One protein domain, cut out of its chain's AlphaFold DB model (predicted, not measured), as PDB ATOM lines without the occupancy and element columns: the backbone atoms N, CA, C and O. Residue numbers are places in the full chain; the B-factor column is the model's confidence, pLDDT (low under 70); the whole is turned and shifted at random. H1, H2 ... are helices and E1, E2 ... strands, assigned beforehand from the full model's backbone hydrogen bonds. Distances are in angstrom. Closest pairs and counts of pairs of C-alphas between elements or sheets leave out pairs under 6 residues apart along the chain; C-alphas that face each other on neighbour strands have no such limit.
ATOM      1  N   ASP A   7      -9.192 -29.596 -63.683       76.25
ATOM      2  CA  ASP A   7      -8.420 -28.361 -63.491       76.25
ATOM      3  C   ASP A   7      -8.405 -27.865 -62.030       76.25
ATOM      4  O   ASP A   7      -7.498 -27.130 -61.628       76.25
ATOM      5  N   VAL A   8      -9.366 -28.293 -61.201       81.44
ATOM      6  CA  VAL A   8      -9.470 -27.875 -59.789       81.44
ATOM      7  C   VAL A   8      -8.270 -28.355 -58.953       81.44
ATOM      8  O   VAL A   8      -7.647 -27.521 -58.287       81.44
ATOM      9  N   PRO A   9      -7.866 -29.643 -59.000       88.19
ATOM     10  CA  PRO A   9      -6.652 -30.096 -58.319       88.19
ATOM     11  C   PRO A   9      -5.394 -29.344 -58.774       88.19
ATOM     12  O   PRO A   9      -4.547 -29.013 -57.947       88.19
ATOM     13  N   SER A  10      -5.284 -29.033 -60.070       89.50
ATOM     14  CA  SER A  10      -4.129 -28.327 -60.643       89.50
ATOM     15  C   SER A  10      -3.979 -26.906 -60.085       89.50
ATOM     16  O   SER A  10      -2.871 -26.489 -59.722       89.50
ATOM     17  N   LEU A  11      -5.087 -26.167 -59.950       89.88
ATOM     18  CA  LEU A  11      -5.054 -24.816 -59.386       89.88
ATOM     19  C   LEU A  11      -4.718 -24.823 -57.890       89.88
ATOM     20  O   LEU A  11      -3.914 -24.000 -57.455       89.88
ATOM     21  N   ILE A  12      -5.274 -25.757 -57.113       96.38
ATOM     22  CA  ILE A  12      -4.963 -25.885 -55.679       96.38
ATOM     23  C   ILE A  12      -3.480 -26.210 -55.476       96.38
ATOM     24  O   ILE A  12      -2.815 -25.566 -54.665       96.38
ATOM     25  N   GLU A  13      -2.926 -27.157 -56.236       95.44
ATOM     26  CA  GLU A  13      -1.493 -27.473 -56.168       95.44
ATOM     27  C   GLU A  13      -0.627 -26.275 -56.580       95.44
ATOM     28  O   GLU A  13       0.384 -25.992 -55.938       95.44
ATOM     29  N   SER A  14      -1.047 -25.513 -57.594       93.12
ATOM     30  CA  SER A  14      -0.362 -24.280 -58.010       93.12
ATOM     31  C   SER A  14      -0.406 -23.202 -56.922       93.12
ATOM     32  O   SER A  14       0.618 -22.575 -56.639       93.12
ATOM     33  N   TYR A  15      -1.561 -23.006 -56.277       97.00
ATOM     34  CA  TYR A  15      -1.723 -22.112 -55.127       97.00
ATOM     35  C   TYR A  15      -0.774 -22.516 -53.996       97.00
ATOM     36  O   TYR A  15       0.018 -21.701 -53.522       97.00
ATOM     37  N   LEU A  16      -0.768 -23.791 -53.609       97.19
ATOM     38  CA  LEU A  16       0.161 -24.293 -52.601       97.19
ATOM     39  C   LEU A  16       1.620 -24.076 -53.038       97.19
ATOM     40  O   LEU A  16       2.437 -23.604 -52.250       97.19
ATOM     41  N   ALA A  17       1.957 -24.309 -54.305       94.19
ATOM     42  CA  ALA A  17       3.298 -24.088 -54.849       94.19
ATOM     43  C   ALA A  17       3.757 -22.619 -54.866       94.19
ATOM     44  O   ALA A  17       4.946 -22.369 -55.068       94.19
ATOM     45  N   GLY A  18       2.864 -21.657 -54.626       93.62
ATOM     46  CA  GLY A  18       3.220 -20.245 -54.540       93.62
ATOM     47  C   GLY A  18       2.515 -19.347 -55.555       93.62
ATOM     48  O   GLY A  18       2.732 -18.135 -55.520       93.62
ATOM     49  N   ALA A  19       1.674 -19.888 -56.443       90.50
ATOM     50  CA  ALA A  19       0.963 -19.085 -57.435       90.50
ATOM     51  C   ALA A  19       0.122 -17.995 -56.754       90.50
ATOM     52  O   ALA A  19      -0.502 -18.247 -55.723       90.50
ATOM     53  N   ARG A  20       0.131 -16.784 -57.321       92.31
ATOM     54  CA  ARG A  20      -0.641 -15.628 -56.823       92.31
ATOM     55  C   ARG A  20      -1.805 -15.234 -57.729       92.31
ATOM     56  O   ARG A  20      -2.526 -14.287 -57.443       92.31
ATOM     57  N   GLN A  21      -1.948 -15.934 -58.848       85.62
ATOM     58  CA  GLN A  21      -3.003 -15.744 -59.831       85.62
ATOM     59  C   GLN A  21      -3.327 -17.091 -60.470       85.62
ATOM     60  O   GLN A  21      -2.435 -17.922 -60.658       85.62
ATOM     61  N   GLY A  22      -4.590 -17.292 -60.820       80.62
ATOM     62  CA  GLY A  22      -5.048 -18.468 -61.547       80.62
ATOM     63  C   GLY A  22      -6.553 -18.627 -61.422       80.62
ATOM     64  O   GLY A  22      -7.142 -18.163 -60.454       80.62
ATOM     65  N   VAL A  23      -7.174 -19.269 -62.406       85.44
ATOM     66  CA  VAL A  23      -8.618 -19.516 -62.437       85.44
ATOM     67  C   VAL A  23      -8.837 -20.960 -62.858       85.44
ATOM     68  O   VAL A  23      -8.134 -21.464 -63.733       85.44
ATOM     69  N   ALA A  24      -9.806 -21.612 -62.231       81.19
ATOM     70  CA  ALA A  24     -10.271 -22.943 -62.563       81.19
ATOM     71  C   ALA A  24     -11.806 -22.943 -62.714       81.19
ATOM     72  O   ALA A  24     -12.496 -22.035 -62.241       81.19
ATOM     73  N   PRO A  25     -12.363 -23.965 -63.379       79.00
ATOM     74  CA  PRO A  25     -13.776 -24.314 -63.322       79.00
ATOM     75  C   PRO A  25     -14.427 -24.191 -61.943       79.00
ATOM     76  O   PRO A  25     -13.794 -24.415 -60.914       79.00
ATOM     77  N   GLY A  26     -15.732 -23.907 -61.934       75.50
ATOM     78  CA  GLY A  26     -16.519 -23.890 -60.699       75.50
ATOM     79  C   GLY A  26     -16.258 -22.676 -59.806       75.50
ATOM     80  O   GLY A  26     -16.459 -22.759 -58.605       75.50
ATOM     81  N   GLY A  27     -15.782 -21.561 -60.373       82.44
ATOM     82  CA  GLY A  27     -15.595 -20.310 -59.630       82.44
ATOM     83  C   GLY A  27     -14.413 -20.320 -58.657       82.44
ATOM     84  O   GLY A  27     -14.329 -19.429 -57.814       82.44
ATOM     85  N   LEU A  28     -13.510 -21.299 -58.768       90.06
ATOM     86  CA  LEU A  28     -12.276 -21.343 -57.995       90.06
ATOM     87  C   LEU A  28     -11.219 -20.447 -58.647       90.06
ATOM     88  O   LEU A  28     -10.894 -20.619 -59.823       90.06
ATOM     89  N   TYR A  29     -10.643 -19.518 -57.890       92.00
ATOM     90  CA  TYR A  29      -9.555 -18.679 -58.385       92.00
ATOM     91  C   TYR A  29      -8.597 -18.257 -57.272       92.00
ATOM     92  O   TYR A  29      -8.884 -18.391 -56.084       92.00
ATOM     93  N   VAL A  30      -7.427 -17.776 -57.676       88.62
ATOM     94  CA  VAL A  30      -6.402 -17.228 -56.792       88.62
ATOM     95  C   VAL A  30      -6.207 -15.766 -57.144       88.62
ATOM     96  O   VAL A  30      -5.994 -15.438 -58.313       88.62
ATOM     97  N   GLU A  31      -6.197 -14.916 -56.127       90.00
ATOM     98  CA  GLU A  31      -5.827 -13.513 -56.255       90.00
ATOM     99  C   GLU A  31      -4.958 -13.109 -55.062       90.00
ATOM    100  O   GLU A  31      -5.359 -13.185 -53.899       90.00
ATOM    101  N   GLY A  32      -3.710 -12.739 -55.356       93.38
ATOM    102  CA  GLY A  32      -2.712 -12.442 -54.340       93.38
ATOM    103  C   GLY A  32      -2.393 -13.679 -53.503       93.38
ATOM    104  O   GLY A  32      -1.869 -14.669 -54.012       93.38
ATOM    105  N   ASP A  33      -2.682 -13.601 -52.209       96.69
ATOM    106  CA  ASP A  33      -2.429 -14.682 -51.251       96.69
ATOM    107  C   ASP A  33      -3.710 -15.445 -50.869       96.69
ATOM    108  O   ASP A  33      -3.666 -16.386 -50.070       96.69
ATOM    109  N   VAL A  34      -4.840 -15.081 -51.480       96.75
ATOM    110  CA  VAL A  34      -6.165 -15.626 -51.191       96.75
ATOM    111  C   VAL A  34      -6.559 -16.661 -52.246       96.75
ATOM    112  O   VAL A  34      -6.372 -16.454 -53.449       96.75
ATOM    113  N   LEU A  35      -7.111 -17.781 -51.788       97.06
ATOM    114  CA  LEU A  35      -7.842 -18.742 -52.606       97.06
ATOM    115  C   LEU A  35      -9.338 -18.491 -52.410       97.06
ATOM    116  O   LEU A  35      -9.820 -18.517 -51.280       97.06
ATOM    117  N   TYR A  36     -10.057 -18.300 -53.506       94.81
ATOM    118  CA  TYR A  36     -11.485 -18.021 -53.512       94.81
ATOM    119  C   TYR A  36     -12.282 -19.180 -54.104       94.81
ATOM    120  O   TYR A  36     -11.838 -19.818 -55.059       94.81
ATOM    121  N   LEU A  37     -13.482 -19.402 -53.574       91.12
ATOM    122  CA  LEU A  37     -14.514 -20.292 -54.100       91.12
ATOM    123  C   LEU A  37     -15.744 -19.489 -54.530       91.12
ATOM    124  O   LEU A  37     -16.056 -18.446 -53.957       91.12
ATOM    125  N   ASP A  38     -16.445 -19.982 -55.550       84.31
ATOM    126  CA  ASP A  38     -17.667 -19.381 -56.105       84.31
ATOM    127  C   ASP A  38     -17.555 -17.896 -56.502       84.31
ATOM    128  O   ASP A  38     -18.564 -17.214 -56.688       84.31
ATOM    129  N   GLY A  39     -16.338 -17.386 -56.706       77.25
ATOM    130  CA  GLY A  39     -16.108 -15.985 -57.063       77.25
ATOM    131  C   GLY A  39     -15.957 -15.019 -55.881       77.25
ATOM    132  O   GLY A  39     -15.625 -13.867 -56.126       77.25
ATOM    133  N   TRP A  40     -16.178 -15.448 -54.633       82.38
ATOM    134  CA  TRP A  40     -16.202 -14.516 -53.492       82.38
ATOM    135  C   TRP A  40     -15.805 -15.108 -52.141       82.38
ATOM    136  O   TRP A  40     -15.331 -14.370 -51.285       82.38
ATOM    137  N   TRP A  41     -15.990 -16.409 -51.920       91.44
ATOM    138  CA  TRP A  41     -15.810 -17.015 -50.602       91.44
ATOM    139  C   TRP A  41     -14.333 -17.348 -50.351       91.44
ATOM    140  O   TRP A  41     -13.746 -18.147 -51.086       91.44
ATOM    141  N   GLN A  42     -13.711 -16.728 -49.345       95.88
ATOM    142  CA  GLN A  42     -12.271 -16.816 -49.066       95.88
ATOM    143  C   GLN A  42     -11.891 -18.146 -48.399       95.88
ATOM    144  O   GLN A  42     -11.656 -18.230 -47.199       95.88
ATOM    145  N   ALA A  43     -11.729 -19.187 -49.208       97.00
ATOM    146  CA  ALA A  43     -11.369 -20.526 -48.756       97.00
ATOM    147  C   ALA A  43     -10.089 -20.589 -47.912       97.00
ATOM    148  O   ALA A  43     -10.018 -21.323 -46.922       97.00
ATOM    149  N   ALA A  44      -9.050 -19.866 -48.334       98.19
ATOM    150  CA  ALA A  44      -7.768 -19.865 -47.648       98.19
ATOM    151  C   ALA A  44      -6.974 -18.586 -47.883       98.19
ATOM    152  O   ALA A  44      -7.055 -17.970 -48.945       98.19
ATOM    153  N   PHE A  45      -6.134 -18.247 -46.912       97.81
ATOM    154  CA  PHE A  45      -5.185 -17.148 -46.978       97.81
ATOM    155  C   PHE A  45      -3.772 -17.635 -46.669       97.81
ATOM    156  O   PHE A  45      -3.534 -18.337 -45.686       97.81
ATOM    157  N   ARG A  46      -2.806 -17.250 -47.500       98.12
ATOM    158  CA  ARG A  46      -1.406 -17.648 -47.345       98.12
ATOM    159  C   ARG A  46      -0.646 -16.627 -46.507       98.12
ATOM    160  O   ARG A  46      -0.258 -15.566 -46.995       98.12
ATOM    161  N   LEU A  47      -0.340 -16.991 -45.265       96.75
ATOM    162  CA  LEU A  47       0.510 -16.178 -44.392       96.75
ATOM    163  C   LEU A  47       1.960 -16.190 -44.890       96.75
ATOM    164  O   LEU A  47       2.580 -15.132 -45.004       96.75
ATOM    165  N   ALA A  48       2.460 -17.385 -45.220       96.50
ATOM    166  CA  ALA A  48       3.801 -17.666 -45.729       96.50
ATOM    167  C   ALA A  48       3.789 -18.941 -46.603       96.50
ATOM    168  O   ALA A  48       2.764 -19.602 -46.741       96.50
ATOM    169  N   THR A  49       4.927 -19.323 -47.190       94.88
ATOM    170  CA  THR A  49       5.041 -20.546 -48.016       94.88
ATOM    171  C   THR A  49       4.700 -21.835 -47.246       94.88
ATOM    172  O   THR A  49       4.318 -22.837 -47.851       94.88
ATOM    173  N   ASP A  50       4.836 -21.812 -45.922       96.75
ATOM    174  CA  ASP A  50       4.654 -22.925 -44.985       96.75
ATOM    175  C   ASP A  50       3.593 -22.643 -43.902       96.75
ATOM    176  O   ASP A  50       3.493 -23.399 -42.936       96.75
ATOM    177  N   ALA A  51       2.788 -21.584 -44.058       98.25
ATOM    178  CA  ALA A  51       1.739 -21.226 -43.108       98.25
ATOM    179  C   ALA A  51       0.504 -20.635 -43.804       98.25
ATOM    180  O   ALA A  51       0.610 -19.699 -44.602       98.25
ATOM    181  N   TYR A  52      -0.672 -21.162 -43.471       98.56
ATOM    182  CA  TYR A  52      -1.946 -20.817 -44.101       98.56
ATOM    183  C   TYR A  52      -3.042 -20.653 -43.050       98.56
ATOM    184  O   TYR A  52      -3.050 -21.345 -42.034       98.56
ATOM    185  N   LEU A  53      -3.999 -19.778 -43.327       98.25
ATOM    186  CA  LEU A  53      -5.307 -19.778 -42.689       98.25
ATOM    187  C   LEU A  53      -6.287 -20.450 -43.643       98.25
ATOM    188  O   LEU A  53      -6.302 -20.133 -44.830       98.25
ATOM    189  N   VAL A  54      -7.089 -21.377 -43.137       98.25
ATOM    190  CA  VAL A  54      -8.163 -22.026 -43.898       98.25
ATOM    191  C   VAL A  54      -9.470 -21.748 -43.175       98.25
ATOM    192  O   VAL A  54      -9.540 -21.973 -41.964       98.25
ATOM    193  N   GLN A  55     -10.472 -21.237 -43.887       96.75
ATOM    194  CA  GLN A  55     -11.776 -20.939 -43.298       96.75
ATOM    195  C   GLN A  55     -12.395 -22.242 -42.768       96.75
ATOM    196  O   GLN A  55     -12.375 -23.271 -43.447       96.75
ATOM    197  N   ALA A  56     -12.859 -22.224 -41.518       95.31
ATOM    198  CA  ALA A  56     -13.397 -23.404 -40.838       95.31
ATOM    199  C   ALA A  56     -14.879 -23.648 -41.170       95.31
ATOM    200  O   ALA A  56     -15.369 -24.773 -41.055       95.31
ATOM    201  N   GLU A  57     -15.582 -22.598 -41.589       93.88
ATOM    202  CA  GLU A  57     -16.978 -22.660 -42.006       93.88
ATOM    203  C   GLU A  57     -17.153 -23.481 -43.293       93.88
ATOM    204  O   GLU A  57     -16.257 -23.524 -44.142       93.88
ATOM    205  N   PRO A  58     -18.313 -24.136 -43.476       93.06
ATOM    206  CA  PRO A  58     -18.606 -24.821 -44.722       93.06
ATOM    207  C   PRO A  58     -18.757 -23.817 -45.880       93.06
ATOM    208  O   PRO A  58     -19.311 -22.733 -45.687       93.06
ATOM    209  N   PRO A  59     -18.325 -24.185 -47.102       93.06
ATOM    210  CA  PRO A  59     -18.525 -23.349 -48.278       93.06
ATOM    211  C   PRO A  59     -20.024 -23.196 -48.606       93.06
ATOM    212  O   PRO A  59     -20.818 -24.093 -48.305       93.06
ATOM    213  N   PRO A  60     -20.422 -22.093 -49.267       82.69
ATOM    214  CA  PRO A  60     -21.821 -21.807 -49.603       82.69
ATOM    215  C   PRO A  60     -22.422 -22.831 -50.576       82.69
ATOM    216  O   PRO A  60     -23.629 -23.077 -50.556       82.69
ATOM    217  N   SER A  61     -21.579 -23.458 -51.398       84.94
ATOM    218  CA  SER A  61     -21.955 -24.521 -52.328       84.94
ATOM    219  C   SER A  61     -21.204 -25.811 -52.012       84.94
ATOM    220  O   SER A  61     -20.058 -25.796 -51.564       84.94
ATOM    221  N   SER A  62     -21.827 -26.955 -52.304       88.69
ATOM    222  CA  SER A  62     -21.175 -28.263 -52.172       88.69
ATOM    223  C   SER A  62     -19.943 -28.347 -53.077       88.69
ATOM    224  O   SER A  62     -20.055 -28.225 -54.295       88.69
ATOM    225  N   THR A  63     -18.771 -28.612 -52.496       90.38
ATOM    226  CA  THR A  63     -17.501 -28.697 -53.227       90.38
ATOM    227  C   THR A  63     -16.490 -29.589 -52.507       90.38
ATOM    228  O   THR A  63     -16.500 -29.691 -51.284       90.38
ATOM    229  N   HIS A  64     -15.575 -30.194 -53.270       92.88
ATOM    230  CA  HIS A  64     -14.424 -30.943 -52.748       92.88
ATOM    231  C   HIS A  64     -13.150 -30.091 -52.645       92.88
ATOM    232  O   HIS A  64     -12.103 -30.585 -52.232       92.88
ATOM    233  N   ALA A  65     -13.197 -28.810 -53.031       92.62
ATOM    234  CA  ALA A  65     -12.005 -27.964 -53.083       92.62
ATOM    235  C   ALA A  65     -11.320 -27.808 -51.713       92.62
ATOM    236  O   ALA A  65     -10.093 -27.833 -51.642       92.62
ATOM    237  N   ILE A  66     -12.090 -27.721 -50.624       95.75
ATOM    238  CA  ILE A  66     -11.536 -27.627 -49.265       95.75
ATOM    239  C   ILE A  66     -10.855 -28.926 -48.842       95.75
ATOM    240  O   ILE A  66      -9.741 -28.889 -48.325       95.75
ATOM    241  N   GLU A  67     -11.458 -30.077 -49.138       95.69
ATOM    242  CA  GLU A  67     -10.854 -31.386 -48.866       95.69
ATOM    243  C   GLU A  67      -9.544 -31.565 -49.650       95.69
ATOM    244  O   GLU A  67      -8.538 -32.026 -49.107       95.69
ATOM    245  N   LEU A  68      -9.528 -31.148 -50.922       96.44
ATOM    246  CA  LEU A  68      -8.338 -31.184 -51.775       96.44
ATOM    247  C   LEU A  68      -7.236 -30.249 -51.266       96.44
ATOM    248  O   LEU A  68      -6.071 -30.656 -51.230       96.44
ATOM    249  N   LEU A  69      -7.594 -29.032 -50.844       97.75
ATOM    250  CA  LEU A  69      -6.670 -28.077 -50.233       97.75
ATOM    251  C   LEU A  69      -6.048 -28.657 -48.960       97.75
ATOM    252  O   LEU A  69      -4.824 -28.687 -48.840       97.75
ATOM    253  N   GLN A  70      -6.870 -29.157 -48.036       98.12
ATOM    254  CA  GLN A  70      -6.409 -29.751 -46.778       98.12
ATOM    255  C   GLN A  70      -5.514 -30.969 -47.028       98.12
ATOM    256  O   GLN A  70      -4.440 -31.081 -46.436       98.12
ATOM    257  N   ALA A  71      -5.888 -31.848 -47.962       98.19
ATOM    258  CA  ALA A  71      -5.047 -32.972 -48.364       98.19
ATOM    259  C   ALA A  71      -3.699 -32.508 -48.949       98.19
ATOM    260  O   ALA A  71      -2.666 -33.126 -48.682       98.19
ATOM    261  N   GLY A  72      -3.692 -31.417 -49.721       97.81
ATOM    262  CA  GLY A  72      -2.476 -30.787 -50.234       97.81
ATOM    263  C   GLY A  72      -1.585 -30.216 -49.125       97.81
ATOM    264  O   GLY A  72      -0.380 -30.467 -49.123       97.81
ATOM    265  N   LEU A  73      -2.164 -29.529 -48.135       98.25
ATOM    266  CA  LEU A  73      -1.441 -29.023 -46.960       98.25
ATOM    267  C   LEU A  73      -0.793 -30.170 -46.165       98.25
ATOM    268  O   LEU A  73       0.402 -30.110 -45.866       98.25
ATOM    269  N   VAL A  74      -1.532 -31.261 -45.924       98.44
ATOM    270  CA  VAL A  74      -1.003 -32.475 -45.274       98.44
ATOM    271  C   VAL A  74       0.142 -33.092 -46.081       98.44
ATOM    272  O   VAL A  74       1.176 -33.440 -45.510       98.44
ATOM    273  N   ARG A  75       0.016 -33.193 -47.414       98.06
ATOM    274  CA  ARG A  75       1.104 -33.688 -48.285       98.06
ATOM    275  C   ARG A  75       2.379 -32.849 -48.177       98.06
ATOM    276  O   ARG A  75       3.466 -33.382 -48.391       98.06
ATOM    277  N   ARG A  76       2.263 -31.566 -47.830       97.56
ATOM    278  CA  ARG A  76       3.400 -30.661 -47.594       97.56
ATOM    279  C   ARG A  76       3.936 -30.703 -46.162       97.56
ATOM    280  O   ARG A  76       4.840 -29.941 -45.840       97.56
ATOM    281  N   GLY A  77       3.417 -31.599 -45.323       98.06
ATOM    282  CA  GLY A  77       3.832 -31.743 -43.930       98.06
ATOM    283  C   GLY A  77       3.264 -30.668 -43.005       98.06
ATOM    284  O   GLY A  77       3.802 -30.469 -41.919       98.06
ATOM    285  N   LEU A  78       2.206 -29.969 -43.427       98.50
ATOM    286  CA  LEU A  78       1.508 -29.003 -42.585       98.50
ATOM    287  C   LEU A  78       0.379 -29.696 -41.819       98.50
ATOM    288  O   LEU A  78      -0.258 -30.628 -42.313       98.50
ATOM    289  N   GLN A  79       0.129 -29.214 -40.611       98.56
ATOM    290  CA  GLN A  79      -0.906 -29.698 -39.707       98.56
ATOM    291  C   GLN A  79      -1.682 -28.518 -39.131       98.56
ATOM    292  O   GLN A  79      -1.213 -27.378 -39.152       98.56
ATOM    293  N   THR A  80      -2.865 -28.795 -38.595       98.31
ATOM    294  CA  THR A  80      -3.614 -27.797 -37.836       98.31
ATOM    295  C   THR A  80      -2.865 -27.455 -36.551       98.31
ATOM    296  O   THR A  80      -2.376 -28.336 -35.841       98.31
ATOM    297  N   ILE A  81      -2.762 -26.164 -36.247       98.19
ATOM    298  CA  ILE A  81      -2.172 -25.678 -35.002       98.19
ATOM    299  C   ILE A  81      -3.315 -25.419 -34.014       98.19
ATOM    300  O   ILE A  81      -4.066 -24.458 -34.199       98.19
ATOM    301  N   PRO A  82      -3.490 -26.263 -32.982       95.38
ATOM    302  CA  PRO A  82      -4.607 -26.132 -32.056       95.38
ATOM    303  C   PRO A  82      -4.466 -24.889 -31.170       95.38
ATOM    304  O   PRO A  82      -3.355 -24.449 -30.874       95.38
ATOM    305  N   GLY A  83      -5.602 -24.388 -30.687       91.12
ATOM    306  CA  GLY A  83      -5.678 -23.253 -29.767       91.12
ATOM    307  C   GLY A  83      -6.207 -21.980 -30.421       91.12
ATOM    308  O   GLY A  83      -6.420 -21.919 -31.629       91.12
ATOM    309  N   GLU A  84      -6.445 -20.973 -29.587       88.44
ATOM    310  CA  GLU A  84      -6.818 -19.638 -30.040       88.44
ATOM    311  C   GLU A  84      -5.572 -18.877 -30.494       88.44
ATOM    312  O   GLU A  84      -4.554 -18.851 -29.800       88.44
ATOM    313  N   HIS A  85      -5.676 -18.225 -31.650       90.25
ATOM    314  CA  HIS A  85      -4.599 -17.440 -32.246       90.25
ATOM    315  C   HIS A  85      -5.089 -16.000 -32.428       90.25
ATOM    316  O   HIS A  85      -5.617 -15.678 -33.490       90.25
ATOM    317  N   PRO A  86      -4.942 -15.110 -31.429       85.69
ATOM    318  CA  PRO A  86      -5.534 -13.766 -31.467       85.69
ATOM    319  C   PRO A  86      -5.151 -12.940 -32.706       85.69
ATOM    320  O   PRO A  86      -5.941 -12.135 -33.195       85.69
ATOM    321  N   LEU A  87      -3.955 -13.173 -33.261       89.75
ATOM    322  CA  LEU A  87      -3.485 -12.491 -34.470       89.75
ATOM    323  C   LEU A  87      -4.221 -12.917 -35.746       89.75
ATOM    324  O   LEU A  87      -4.187 -12.181 -36.725       89.75
ATOM    325  N   VAL A  88      -4.905 -14.065 -35.756       92.12
ATOM    326  CA  VAL A  88      -5.723 -14.494 -36.901       92.12
ATOM    327  C   VAL A  88      -6.816 -13.474 -37.186       92.12
ATOM    328  O   VAL A  88      -7.022 -13.114 -38.342       92.12
ATOM    329  N   HIS A  89      -7.465 -12.950 -36.145       86.06
ATOM    330  CA  HIS A  89      -8.487 -11.920 -36.314       86.06
ATOM    331  C   HIS A  89      -7.892 -10.620 -36.868       86.06
ATOM    332  O   HIS A  89      -8.434 -10.046 -37.805       86.06
ATOM    333  N   ALA A  90      -6.727 -10.202 -36.361       85.38
ATOM    334  CA  ALA A  90      -6.038  -9.012 -36.858       85.38
ATOM    335  C   ALA A  90      -5.656  -9.138 -38.344       85.38
ATOM    336  O   ALA A  90      -5.902  -8.217 -39.118       85.38
ATOM    337  N   VAL A  91      -5.103 -10.287 -38.753       87.94
ATOM    338  CA  VAL A  91      -4.733 -10.547 -40.154       87.94
ATOM    339  C   VAL A  91      -5.967 -10.585 -41.051       87.94
ATOM    340  O   VAL A  91      -5.992  -9.928 -42.085       87.94
ATOM    341  N   THR A  92      -6.996 -11.343 -40.674       88.12
ATOM    342  CA  THR A  92      -8.194 -11.531 -41.514       88.12
ATOM    343  C   THR A  92      -9.003 -10.246 -41.657       88.12
ATOM    344  O   THR A  92      -9.507  -9.961 -42.742       88.12
ATOM    345  N   TYR A  93      -9.040  -9.413 -40.620       82.44
ATOM    346  CA  TYR A  93      -9.624  -8.086 -40.713       82.44
ATOM    347  C   TYR A  93      -8.819  -7.163 -41.640       82.44
ATOM    348  O   TYR A  93      -9.392  -6.570 -42.552       82.44
ATOM    349  N   ALA A  94      -7.497  -7.076 -41.458       80.25
ATOM    350  CA  ALA A  94      -6.654  -6.156 -42.223       80.25
ATOM    351  C   ALA A  94      -6.497  -6.543 -43.705       80.25
ATOM    352  O   ALA A  94      -6.432  -5.664 -44.559       80.25
ATOM    353  N   GLU A  95      -6.421  -7.841 -44.011       85.81
ATOM    354  CA  GLU A  95      -6.082  -8.338 -45.355       85.81
ATOM    355  C   GLU A  95      -7.309  -8.809 -46.146       85.81
ATOM    356  O   GLU A  95      -7.297  -8.771 -47.374       85.81
ATOM    357  N   LEU A  96      -8.367  -9.266 -45.466       84.94
ATOM    358  CA  LEU A  96      -9.556  -9.834 -46.119       84.94
ATOM    359  C   LEU A  96     -10.826  -9.019 -45.868       84.94
ATOM    360  O   LEU A  96     -11.853  -9.322 -46.464       84.94
ATOM    361  N   SER A  97     -10.777  -8.002 -44.998       83.06
ATOM    362  CA  SER A  97     -11.967  -7.266 -44.538       83.06
ATOM    363  C   SER A  97     -13.050  -8.181 -43.944       83.06
ATOM    364  O   SER A  97     -14.240  -7.880 -44.019       83.06
ATOM    365  N   LEU A  98     -12.649  -9.311 -43.348       79.38
ATOM    366  CA  LEU A  98     -13.558 -10.281 -42.737       79.38
ATOM    367  C   LEU A  98     -13.491 -10.202 -41.212       79.38
ATOM    368  O   LEU A  98     -12.413 -10.230 -40.619       79.38
ATOM    369  N   THR A  99     -14.658 -10.160 -40.570       74.62
ATOM    370  CA  THR A  99     -14.808 -10.234 -39.109       74.62
ATOM    371  C   THR A  99     -15.765 -11.362 -38.738       74.62
ATOM    372  O   THR A  99     -16.635 -11.723 -39.525       74.62
ATOM    373  N   GLY A 100     -15.581 -11.967 -37.561       78.88
ATOM    374  CA  GLY A 100     -16.482 -13.006 -37.039       78.88
ATOM    375  C   GLY A 100     -16.386 -14.385 -37.703       78.88
ATOM    376  O   GLY A 100     -16.980 -15.324 -37.191       78.88
ATOM    377  N   VAL A 101     -15.620 -14.523 -38.786       88.50
ATOM    378  CA  VAL A 101     -15.393 -15.800 -39.475       88.50
ATOM    379  C   VAL A 101     -14.382 -16.652 -38.708       88.50
ATOM    380  O   VAL A 101     -13.326 -16.160 -38.298       88.50
ATOM    381  N   GLU A 102     -14.669 -17.945 -38.557       93.12
ATOM    382  CA  GLU A 102     -13.737 -18.896 -37.949       93.12
ATOM    383  C   GLU A 102     -12.656 -19.360 -38.938       93.12
ATOM    384  O   GLU A 102     -12.933 -19.777 -40.066       93.12
ATOM    385  N   TRP A 103     -11.400 -19.353 -38.484       96.69
ATOM    386  CA  TRP A 103     -10.232 -19.744 -39.276       96.69
ATOM    387  C   TRP A 103      -9.370 -20.751 -38.523       96.69
ATOM    388  O   TRP A 103      -9.092 -20.601 -37.334       96.69
ATOM    389  N   THR A 104      -8.879 -21.756 -39.243       97.94
ATOM    390  CA  THR A 104      -7.913 -22.731 -38.736       97.94
ATOM    391  C   THR A 104      -6.516 -22.391 -39.241       97.94
ATOM    392  O   THR A 104      -6.299 -22.291 -40.450       97.94
ATOM    393  N   LEU A 105      -5.551 -22.257 -38.327       98.25
ATOM    394  CA  LEU A 105      -4.140 -22.086 -38.669       98.25
ATOM    395  C   LEU A 105      -3.515 -23.431 -39.056       98.25
ATOM    396  O   LEU A 105      -3.576 -24.393 -38.290       98.25
ATOM    397  N   TRP A 106      -2.877 -23.477 -40.220       98.62
ATOM    398  CA  TRP A 106      -2.103 -24.608 -40.720       98.62
ATOM    399  C   TRP A 106      -0.633 -24.224 -40.839       98.62
ATOM    400  O   TRP A 106      -0.309 -23.253 -41.519       98.62
ATOM    401  N   ALA A 107       0.259 -24.991 -40.212       98.44
ATOM    402  CA  ALA A 107       1.710 -24.813 -40.303       98.44
ATOM    403  C   ALA A 107       2.438 -26.133 -39.993       98.44
ATOM    404  O   ALA A 107       1.806 -27.116 -39.609       98.44
ATOM    405  N   SER A 108       3.764 -26.190 -40.151       97.88
ATOM    406  CA  SER A 108       4.542 -27.379 -39.755       97.88
ATOM    407  C   SER A 108       4.539 -27.591 -38.238       97.88
ATOM    408  O   SER A 108       4.540 -28.723 -37.755       97.88
ATOM    409  N   ASP A 109       4.515 -26.494 -37.484       97.75
ATOM    410  CA  ASP A 109       4.524 -26.445 -36.028       97.75
ATOM    411  C   ASP A 109       3.991 -25.084 -35.537       97.75
ATOM    412  O   ASP A 109       3.767 -24.152 -36.318       97.75
ATOM    413  N   ALA A 110       3.761 -24.980 -34.227       96.69
ATOM    414  CA  ALA A 110       3.189 -23.784 -33.616       96.69
ATOM    415  C   ALA A 110       4.112 -22.554 -33.708       96.69
ATOM    416  O   ALA A 110       3.622 -21.437 -33.858       96.69
ATOM    417  N   GLU A 111       5.436 -22.742 -33.654       96.88
ATOM    418  CA  GLU A 111       6.409 -21.645 -33.727       96.88
ATOM    419  C   GLU A 111       6.395 -20.996 -35.117       96.88
ATOM    420  O   GLU A 111       6.364 -19.766 -35.240       96.88
ATOM    421  N   ARG A 112       6.337 -21.816 -36.170       97.44
ATOM    422  CA  ARG A 112       6.206 -21.368 -37.562       97.44
ATOM    423  C   ARG A 112       4.890 -20.648 -37.808       97.44
ATOM    424  O   ARG A 112       4.903 -19.559 -38.380       97.44
ATOM    425  N   GLY A 113       3.783 -21.206 -37.317       97.12
ATOM    426  CA  GLY A 113       2.471 -20.567 -37.402       97.12
ATOM    427  C   GLY A 113       2.458 -19.184 -36.744       97.12
ATOM    428  O   GLY A 113       2.057 -18.201 -37.370       97.12
ATOM    429  N   GLN A 114       2.987 -19.083 -35.521       95.75
ATOM    430  CA  GLN A 114       3.069 -17.816 -34.796       95.75
ATOM    431  C   GLN A 114       3.996 -16.809 -35.488       95.75
ATOM    432  O   GLN A 114       3.656 -15.632 -35.590       95.75
ATOM    433  N   THR A 115       5.148 -17.258 -35.994       96.19
ATOM    434  CA  THR A 115       6.091 -16.400 -36.727       96.19
ATOM    435  C   THR A 115       5.438 -15.805 -37.975       96.19
ATOM    436  O   THR A 115       5.572 -14.608 -38.222       96.19
ATOM    437  N   ALA A 116       4.699 -16.616 -38.738       96.56
ATOM    438  CA  ALA A 116       4.010 -16.162 -39.943       96.56
ATOM    439  C   ALA A 116       2.895 -15.149 -39.637       96.56
ATOM    440  O   ALA A 116       2.778 -14.141 -40.336       96.56
ATOM    441  N   LEU A 117       2.122 -15.371 -38.566       94.69
ATOM    442  CA  LEU A 117       1.116 -14.417 -38.094       94.69
ATOM    443  C   LEU A 117       1.749 -13.085 -37.678       94.69
ATOM    444  O   LEU A 117       1.359 -12.041 -38.191       94.69
ATOM    445  N   THR A 118       2.769 -13.123 -36.815       92.62
ATOM    446  CA  THR A 118       3.462 -11.915 -36.345       92.62
ATOM    447  C   THR A 118       4.051 -11.120 -37.510       92.62
ATOM    448  O   THR A 118       3.911  -9.898 -37.548       92.62
ATOM    449  N   HIS A 119       4.671 -11.803 -38.479       91.31
ATOM    450  CA  HIS A 119       5.227 -11.164 -39.671       91.31
ATOM    451  C   HIS A 119       4.153 -10.458 -40.506       91.31
ATOM    452  O   HIS A 119       4.422  -9.386 -41.035       91.31
ATOM    453  N   ARG A 120       2.946 -11.021 -40.631       88.56
ATOM    454  CA  ARG A 120       1.831 -10.398 -41.366       88.56
ATOM    455  C   ARG A 120       1.201  -9.217 -40.634       88.56
ATOM    456  O   ARG A 120       0.691  -8.314 -41.277       88.56
ATOM    457  N   THR A 121       1.266  -9.203 -39.307       83.56
ATOM    458  CA  THR A 121       0.774  -8.084 -38.488       83.56
ATOM    459  C   THR A 121       1.823  -7.000 -38.233       83.56
ATOM    460  O   THR A 121       1.547  -6.037 -37.520       83.56
ATOM    461  N   ALA A 122       3.048  -7.165 -38.739       82.81
ATOM    462  CA  ALA A 122       4.112  -6.199 -38.511       82.81
ATOM    463  C   ALA A 122       3.800  -4.877 -39.242       82.81
ATOM    464  O   ALA A 122       3.339  -4.904 -40.379       82.81
TER     465      ALA A 122
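AT A GLANCE: This is residues 7 to 122 of the 269 residues of an uncharacterized protein of Actinobacteria bacterium QS_8_72_14 (UniProt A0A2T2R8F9). A twisted sheet of six antiparallel strands forms the middle layer of three, with H1 and H2 side by side along one face and H3 and H4 crossing the other face over E4, E5 and E6. The printed part has 116 residues, with four named helices and six named strands in the order H1 E1 E2 E3 E4 E5 H2 H3 E6 H4, and its class is mixed, helices and strands. The sheet's order is E1 E2 E3 E4 E5 E6, and E1 to E5 form a meander, each strand the antiparallel neighbour of the one before. The whole is compact, with a radius of gyration of the C-alphas of 13.0 A and spans of 35 by 29 by 22 A.

IN THESE COORDINATES: H1, residues 7 to 17, begins at C-alpha 7 (-8.420, -28.361, -63.491) and is 15.2 A long. E1, residues 21 to 24, E2, residues 28 to 31, and E3, residues 34 to 37, are 10.6, 10.3 and 10.0 A long. E4, residues 41 to 48, is the longest strand at 20.2 A, and E5, residues 51 to 55, measures 13.5 A. H2, residues 65 to 75, is 15.1 A long, and H3, residues 86 to 96, is 15.7 A. E6, residues 103 to 107, measures 13.0 A. H4, residues 110 to 120, is 15.5 A long and ends at C-alpha 120 (1.831, -10.398, -41.366).

HOW THE PARTS SIT: E1 and E2 form a hairpin, with N 24 and O 28 2.8 A apart. The hairpins E2 and E3, E3 and E4, and E4 and E5 follow, with N 36 and O 29, N 35 and O 44, and N 45 and O 53 each 2.8 A apart. The edge strand E6 is antiparallel to E5, with N 106 and O 52 2.8 A apart. H1 is on the sheet over E2 and E3, and H2 is on the same face over E4 and E5. They touch at the C-alphas of Ile 12 and Leu 69, 6.1 A apart, at a steep tilt of 43 degrees. H3 and H4 are on the opposite face, each only just over E4, E5 and E6, with 3 C-alphas on each strand. They touch at the C-alphas of Leu 87 and Leu 117, 6.2 A apart. In H1, H2 and H4 every O i to N i+4 pair is within hydrogen-bond range; in H3, 6 of 7 are.

THE WHOLE: The two C-alphas farthest apart, of Ser 62 and Ala 122, are 36.2 A apart. The printed part has no cut and no long link. Its mean pLDDT is 91.8, and no printed residue is under 70.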